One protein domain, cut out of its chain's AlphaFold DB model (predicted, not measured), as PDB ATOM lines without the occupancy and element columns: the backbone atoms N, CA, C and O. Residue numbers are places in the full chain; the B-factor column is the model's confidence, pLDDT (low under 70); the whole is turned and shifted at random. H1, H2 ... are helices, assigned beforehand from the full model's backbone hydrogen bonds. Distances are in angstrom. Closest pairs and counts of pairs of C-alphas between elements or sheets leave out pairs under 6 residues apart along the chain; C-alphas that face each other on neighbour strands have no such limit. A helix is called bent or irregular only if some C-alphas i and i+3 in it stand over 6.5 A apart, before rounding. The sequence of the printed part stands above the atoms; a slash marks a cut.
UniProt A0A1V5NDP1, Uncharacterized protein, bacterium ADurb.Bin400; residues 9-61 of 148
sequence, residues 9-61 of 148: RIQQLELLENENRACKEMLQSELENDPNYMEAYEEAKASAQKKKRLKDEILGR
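What this domain is: This is residues 9 to 61 of the 148 residues of an uncharacterized protein of bacterium ADurb.Bin400 (UniProt A0A1V5NDP1). Two long straight helices, H1 and then H2, meet end to end at a corner and make a wide, open V, close to a right angle, with nothing between its arms. Apart from the corner both arms stand free, and the ends of the printed part, Arg 9 and Arg 61, lie at the two far tips. The printed part has 53 residues, with two named helices and no named strand, and its class is all helix. The whole is extended, with a radius of gyration of the C-alphas of 18.5 A, and flat, spanning 54 by 30 by 7 A.

Where its parts are: Find C-alpha 9 at (16.604, -4.240, 83.242); from there H1, residues 9 to 33, runs 36.3 A to C-alpha 33 at (-1.401, 27.150, 86.296). Step over Asp 34 to C-alpha 35 at (-1.025, 32.543, 89.483), where H2, residues 35 to 59, begins. It runs 35.6 A to C-alpha 59 at (31.309, 42.551, 78.605). Residues 60 and 61 follow it.

How they stand to each other: Look first at the corner: H1 and H2 only just touch, with 3 pairs of C-alphas within 8 A, and they touch only at the corner by their link. The closest C-alphas of the two helices are those of Glu 32 and Met 38, 6.2 A apart. H1 touches H2 with residues 31 to 32 alone, and H2 touches H1 with residues 37 to 38 alone. Their lines are about perpendicular, at 84 degrees, and their centres are 28.5 A apart. Neither helix is bent. In the backbones of H1 and H2, every O i to N i+4 pair is within hydrogen-bond range.

The domain as a whole: The two C-alphas farthest apart are those of Arg 9 and Arg 61, at 54.5 A. The printed part has no cut, and the link from H1 to H2 is tight. The mean pLDDT of the printed part is 94.4, and no printed residue is under 70.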
ATOM      1  N   ARG A   9      16.140  -5.506  82.649       87.88
ATOM      2  CA  ARG A   9      16.604  -4.240  83.242       87.88
ATOM      3  C   ARG A   9      16.432  -3.061  82.292       87.88
ATOM      4  O   ARG A   9      16.036  -1.998  82.747       87.88
ATOM      5  N   ILE A  10      16.685  -3.253  80.998       86.19
ATOM      6  CA  ILE A  10      16.448  -2.220  79.978       86.19
ATOM      7  C   ILE A  10      14.963  -1.840  79.943       86.19
ATOM      8  O   ILE A  10      14.641  -0.668  80.074       86.19
ATOM      9  N   GLN A  11      14.058  -2.821  79.893       90.69
ATOM     10  CA  GLN A  11      12.611  -2.562  79.895       90.69
ATOM     11  C   GLN A  11      12.140  -1.828  81.158       90.69
ATOM     12  O   GLN A  11      11.299  -0.936  81.091       90.69
ATOM     13  N   GLN A  12      12.685  -2.192  82.322       90.56
ATOM     14  CA  GLN A  12      12.375  -1.505  83.577       90.56
ATOM     15  C   GLN A  12      12.873  -0.056  83.580       90.56
ATOM     16  O   GLN A  12      12.166   0.816  84.079       90.56
ATOM     17  N   LEU A  13      14.061   0.204  83.025       84.25
ATOM     18  CA  LEU A  13      14.581   1.563  82.873       84.25
ATOM     19  C   LEU A  13      13.684   2.392  81.953       84.25
ATOM     20  O   LEU A  13      13.269   3.472  82.350       84.25
ATOM     21  N   GLU A  14      13.322   1.864  80.785       91.31
ATOM     22  CA  GLU A  14      12.461   2.565  79.825       91.31
ATOM     23  C   GLU A  14      11.087   2.904  80.420       91.31
ATOM     24  O   GLU A  14      10.584   4.013  80.238       91.31
ATOM     25  N   LEU A  15      10.489   1.980  81.181       92.56
ATOM     26  CA  LEU A  15       9.227   2.229  81.879       92.56
ATOM     27  C   LEU A  15       9.362   3.379  82.886       92.56
ATOM     28  O   LEU A  15       8.599   4.343  82.829       92.56
ATOM     29  N   LEU A  16      10.359   3.304  83.770       93.75
ATOM     30  CA  LEU A  16      10.581   4.313  84.808       93.75
ATOM     31  C   LEU A  16      10.972   5.677  84.222       93.75
ATOM     32  O   LEU A  16      10.631   6.714  84.792       93.75
ATOM     33  N   GLU A  17      11.690   5.710  83.100       90.19
ATOM     34  CA  GLU A  17      12.020   6.947  82.388       90.19
ATOM     35  C   GLU A  17      10.768   7.613  81.806       90.19
ATOM     36  O   GLU A  17      10.611   8.833  81.925       90.19
ATOM     37  N   ASN A  18       9.857   6.826  81.230       92.56
ATOM     38  CA  ASN A  18       8.593   7.323  80.688       92.56
ATOM     39  C   ASN A  18       7.645   7.814  81.791       92.56
ATOM     40  O   ASN A  18       7.105   8.914  81.681       92.56
ATOM     41  N   GLU A  19       7.492   7.053  82.877       95.19
ATOM     42  CA  GLU A  19       6.696   7.463  84.042       95.19
ATOM     43  C   GLU A  19       7.234   8.765  84.651       95.19
ATOM     44  O   GLU A  19       6.477   9.703  84.900       95.19
ATOM     45  N   ASN A  20       8.557   8.879  84.815       94.06
ATOM     46  CA  ASN A  20       9.175  10.110  85.303       94.06
ATOM     47  C   ASN A  20       8.944  11.300  84.371       94.06
ATOM     48  O   ASN A  20       8.821  12.427  84.853       94.06
ATOM     49  N   ARG A  21       8.919  11.085  83.052       95.25
ATOM     50  CA  ARG A  21       8.616  12.154  82.096       95.25
ATOM     51  C   ARG A  21       7.189  12.662  82.293       95.25
ATOM     52  O   ARG A  21       7.019  13.861  82.488       95.25
ATOM     53  N   ALA A  22       6.211  11.759  82.349       95.75
ATOM     54  CA  ALA A  22       4.810  12.118  82.564       95.75
ATOM     55  C   ALA A  22       4.603  12.863  83.897       95.75
ATOM     56  O   ALA A  22       3.988  13.926  83.929       95.75
ATOM     57  N   CYS A  23       5.191  12.370  84.991       96.06
ATOM     58  CA  CYS A  23       5.120  13.033  86.297       96.06
ATOM     59  C   CYS A  23       5.705  14.454  86.276       96.06
ATOM     60  O   CYS A  23       5.157  15.357  86.907       96.06
ATOM     61  N   LYS A  24       6.810  14.671  85.550       96.62
ATOM     62  CA  LYS A  24       7.414  16.004  85.399       96.62
ATOM     63  C   LYS A  24       6.517  16.955  84.616       96.62
ATOM     64  O   LYS A  24       6.381  18.099  85.029       96.62
ATOM     65  N   GLU A  25       5.903  16.491  83.530       96.62
ATOM     66  CA  GLU A  25       4.970  17.288  82.721       96.62
ATOM     67  C   GLU A  25       3.733  17.701  83.530       96.62
ATOM     68  O   GLU A  25       3.325  18.862  83.493       96.62
ATOM     69  N   MET A  26       3.178  16.780  84.325       96.38
ATOM     70  CA  MET A  26       2.068  17.084  85.233       96.38
ATOM     71  C   MET A  26       2.466  18.128  86.281       96.38
ATOM     72  O   MET A  26       1.774  19.126  86.442       96.38
ATOM     73  N   LEU A  27       3.602  17.936  86.960       96.31
ATOM     74  CA  LEU A  27       4.082  18.887  87.966       96.31
ATOM     75  C   LEU A  27       4.358  20.271  87.363       96.31
ATOM     76  O   LEU A  27       4.043  21.285  87.977       96.31
ATOM     77  N   GLN A  28       4.939  20.316  86.164       95.50
ATOM     78  CA  GLN A  28       5.172  21.566  85.449       95.50
ATOM     79  C   GLN A  28       3.851  22.266  85.116       95.50
ATOM     80  O   GLN A  28       3.742  23.469  85.330       95.50
ATOM     81  N   SER A  29       2.842  21.514  84.672       95.56
ATOM     82  CA  SER A  29       1.512  22.059  84.386       95.56
ATOM     83  C   SER A  29       0.864  22.667  85.635       95.56
ATOM     84  O   SER A  29       0.281  23.742  85.556       95.56
ATOM     85  N   GLU A  30       0.986  22.024  86.800       96.44
ATOM     86  CA  GLU A  30       0.475  22.570  88.069       96.44
ATOM     87  C   GLU A  30       1.142  23.902  88.432       96.44
ATOM     88  O   GLU A  30       0.463  24.856  88.806       96.44
ATOM     89  N   LEU A  31       2.464  23.991  88.274       94.06
ATOM     90  CA  LEU A  31       3.202  25.230  88.519       94.06
ATOM     91  C   LEU A  31       2.777  26.340  87.549       94.06
ATOM     92  O   LEU A  31       2.513  27.456  87.978       94.06
ATOM     93  N   GLU A  32       2.669  26.038  86.254       94.00
ATOM     94  CA  GLU A  32       2.292  27.013  85.218       94.00
ATOM     95  C   GLU A  32       0.846  27.519  85.349       94.00
ATOM     96  O   GLU A  32       0.526  28.605  84.864       94.00
ATOM     97  N   ASN A  33      -0.019  26.763  86.028       95.19
ATOM     98  CA  ASN A  33      -1.401  27.150  86.296       95.19
ATOM     99  C   ASN A  33      -1.580  27.923  87.615       95.19
ATOM    100  O   ASN A  33      -2.639  28.527  87.803       95.19
ATOM    101  N   ASP A  34      -0.594  27.930  88.521       97.00
ATOM    102  CA  ASP A  34      -0.663  28.701  89.766       97.00
ATOM    103  C   ASP A  34      -0.324  30.188  89.513       97.00
ATOM    104  O   ASP A  34       0.797  30.516  89.106       97.00
ATOM    105  N   PRO A  35      -1.257  31.129  89.770       95.19
ATOM    106  CA  PRO A  35      -1.025  32.543  89.483       95.19
ATOM    107  C   PRO A  35       0.109  33.174  90.300       95.19
ATOM    108  O   PRO A  35       0.818  34.029  89.774       95.19
ATOM    109  N   ASN A  36       0.308  32.754  91.557       95.69
ATOM    110  CA  ASN A  36       1.355  33.317  92.418       95.69
ATOM    111  C   ASN A  36       2.737  32.862  91.946       95.69
ATOM    112  O   ASN A  36       3.692  33.642  91.929       95.69
ATOM    113  N   TYR A  37       2.845  31.594  91.544       96.12
ATOM    114  CA  TYR A  37       4.051  31.063  90.930       96.12
ATOM    115  C   TYR A  37       4.370  31.800  89.629       96.12
ATOM    116  O   TYR A  37       5.513  32.210  89.432       96.12
ATOM    117  N   MET A  38       3.376  32.010  88.762       96.75
ATOM    118  CA  MET A  38       3.583  32.693  87.483       96.75
ATOM    119  C   MET A  38       3.979  34.164  87.643       96.75
ATOM    120  O   MET A  38       4.854  34.636  86.915       96.75
ATOM    121  N   GLU A  39       3.411  34.879  88.617       95.62
ATOM    122  CA  GLU A  39       3.828  36.245  88.957       95.62
ATOM    123  C   GLU A  39       5.295  36.277  89.415       95.62
ATOM    124  O   GLU A  39       6.117  36.982  88.823       95.62
ATOM    125  N   ALA A  40       5.663  35.432  90.384       96.06
ATOM    126  CA  ALA A  40       7.042  35.329  90.862       96.06
ATOM    127  C   ALA A  40       8.021  34.896  89.751       96.06
ATOM    128  O   ALA A  40       9.160  35.371  89.688       96.06
ATOM    129  N   TYR A  41       7.585  34.007  88.853       94.56
ATOM    130  CA  TYR A  41       8.364  33.555  87.704       94.56
ATOM    131  C   TYR A  41       8.649  34.701  86.726       94.56
ATOM    132  O   TYR A  41       9.798  34.884  86.314       94.56
ATOM    133  N   GLU A  42       7.642  35.501  86.371       95.94
ATOM    134  CA  GLU A  42       7.824  36.634  85.461       95.94
ATOM    135  C   GLU A  42       8.668  37.753  86.093       95.94
ATOM    136  O   GLU A  42       9.543  38.306  85.421       95.94
ATOM    137  N   GLU A  43       8.523  38.027  87.393       95.81
ATOM    138  CA  GLU A  43       9.414  38.947  88.116       95.81
ATOM    139  C   GLU A  43      10.876  38.475  88.090       95.81
ATOM    140  O   GLU A  43      11.797  39.238  87.754       95.81
ATOM    141  N   ALA A  44      11.108  37.194  88.390       95.44
ATOM    142  CA  ALA A  44      12.437  36.593  88.352       95.44
ATOM    143  C   ALA A  44      13.031  36.637  86.938       95.44
ATOM    144  O   ALA A  44      14.205  36.981  86.760       95.44
ATOM    145  N   LYS A  45      12.222  36.354  85.916       96.19
ATOM    146  CA  LYS A  45      12.605  36.424  84.504       96.19
ATOM    147  C   LYS A  45      12.945  37.849  84.077       96.19
ATOM    148  O   LYS A  45      13.975  38.048  83.429       96.19
ATOM    149  N   ALA A  46      12.166  38.850  84.482       95.44
ATOM    150  CA  ALA A  46      12.463  40.260  84.225       95.44
ATOM    151  C   ALA A  46      13.786  40.689  84.885       95.44
ATOM    152  O   ALA A  46      14.638  41.322  84.249       95.44
ATOM    153  N   SER A  47      14.013  40.276  86.134       95.88
ATOM    154  CA  SER A  47      15.270  40.510  86.849       95.88
ATOM    155  C   SER A  47      16.461  39.831  86.160       95.88
ATOM    156  O   SER A  47      17.502  40.456  85.931       95.88
ATOM    157  N   ALA A  48      16.299  38.576  85.731       95.88
ATOM    158  CA  ALA A  48      17.316  37.830  84.999       95.88
ATOM    159  C   ALA A  48      17.651  38.482  83.649       95.88
ATOM    160  O   ALA A  48      18.827  38.595  83.297       95.88
ATOM    161  N   GLN A  49      16.647  38.975  82.917       96.75
ATOM    162  CA  GLN A  49      16.855  39.727  81.678       96.75
ATOM    163  C   GLN A  49      17.619  41.029  81.929       96.75
ATOM    164  O   GLN A  49      18.567  41.325  81.202       96.75
ATOM    165  N   LYS A  50      17.263  41.787  82.973       96.00
ATOM    166  CA  LYS A  50      17.988  43.006  83.360       96.00
ATOM    167  C   LYS A  50      19.445  42.701  83.707       96.00
ATOM    168  O   LYS A  50      20.346  43.359  83.190       96.00
ATOM    169  N   LYS A  51      19.690  41.668  84.520       96.31
ATOM    170  CA  LYS A  51      21.041  41.189  84.852       96.31
ATOM    171  C   LYS A  51      21.820  40.795  83.598       96.31
ATOM    172  O   LYS A  51      22.990  41.153  83.485       96.31
ATOM    173  N   LYS A  52      21.187  40.079  82.662       96.31
ATOM    174  CA  LYS A  52      21.802  39.685  81.390       96.31
ATOM    175  C   LYS A  52      22.205  40.909  80.568       96.31
ATOM    176  O   LYS A  52      23.366  41.001  80.202       96.31
ATOM    177  N   ARG A  53      21.302  41.877  80.366       95.94
ATOM    178  CA  ARG A  53      21.602  43.122  79.632       95.94
ATOM    179  C   ARG A  53      22.786  43.870  80.241       95.94
ATOM    180  O   ARG A  53      23.724  44.192  79.528       95.94
ATOM    181  N   LEU A  54      22.791  44.060  81.562       96.06
ATOM    182  CA  LEU A  54      23.905  44.713  82.258       96.06
ATOM    183  C   LEU A  54      25.220  43.943  82.098       96.06
ATOM    184  O   LEU A  54      26.271  44.545  81.901       96.06
ATOM    185  N   LYS A  55      25.174  42.610  82.175       94.06
ATOM    186  CA  LYS A  55      26.346  41.767  81.927       94.06
ATOM    187  C   LYS A  55      26.849  41.944  80.495       94.06
ATOM    188  O   LYS A  55      28.047  42.133  80.320       94.06
ATOM    189  N   ASP A  56      25.964  41.916  79.506       93.88
ATOM    190  CA  ASP A  56      26.314  42.068  78.092       93.88
ATOM    191  C   ASP A  56      26.904  43.462  77.818       93.88
ATOM    192  O   ASP A  56      27.927  43.576  77.149       93.88
ATOM    193  N   GLU A  57      26.350  44.517  78.421       94.31
ATOM    194  CA  GLU A  57      26.910  45.875  78.376       94.31
ATOM    195  C   GLU A  57      28.302  45.951  79.006       94.31
ATOM    196  O   GLU A  57      29.205  46.564  78.440       94.31
ATOM    197  N   ILE A  58      28.499  45.336  80.178       94.56
ATOM    198  CA  ILE A  58      29.805  45.285  80.844       94.56
ATOM    199  C   ILE A  58      30.801  44.542  79.958       94.56
ATOM    200  O   ILE A  58      31.889  45.057  79.710       94.56
ATOM    201  N   LEU A  59      30.444  43.359  79.462       91.50
ATOM    202  CA  LEU A  59      31.309  42.551  78.605       91.50
ATOM    203  C   LEU A  59      31.594  43.234  77.266       91.50
ATOM    204  O   LEU A  59      32.697  43.096  76.749       91.50
ATOM    205  N   GLY A  60      30.651  44.008  76.729       91.69
ATOM    206  CA  GLY A  60      30.808  44.802  75.510       91.69
ATOM    207  C   GLY A  60      31.819  45.946  75.627       91.69
ATOM    208  O   GLY A  60      32.230  46.509  74.615       91.69
ATOM    209  N   ARG A  61      32.264  46.296  76.841       93.19
ATOM    210  CA  ARG A  61      33.302  47.319  77.040       93.19
ATOM    211  C   ARG A  61      34.636  46.835  76.472       93.19
ATOM    212  O   ARG A  61      35.048  45.706  76.719       93.19
TER     213      ARG A  61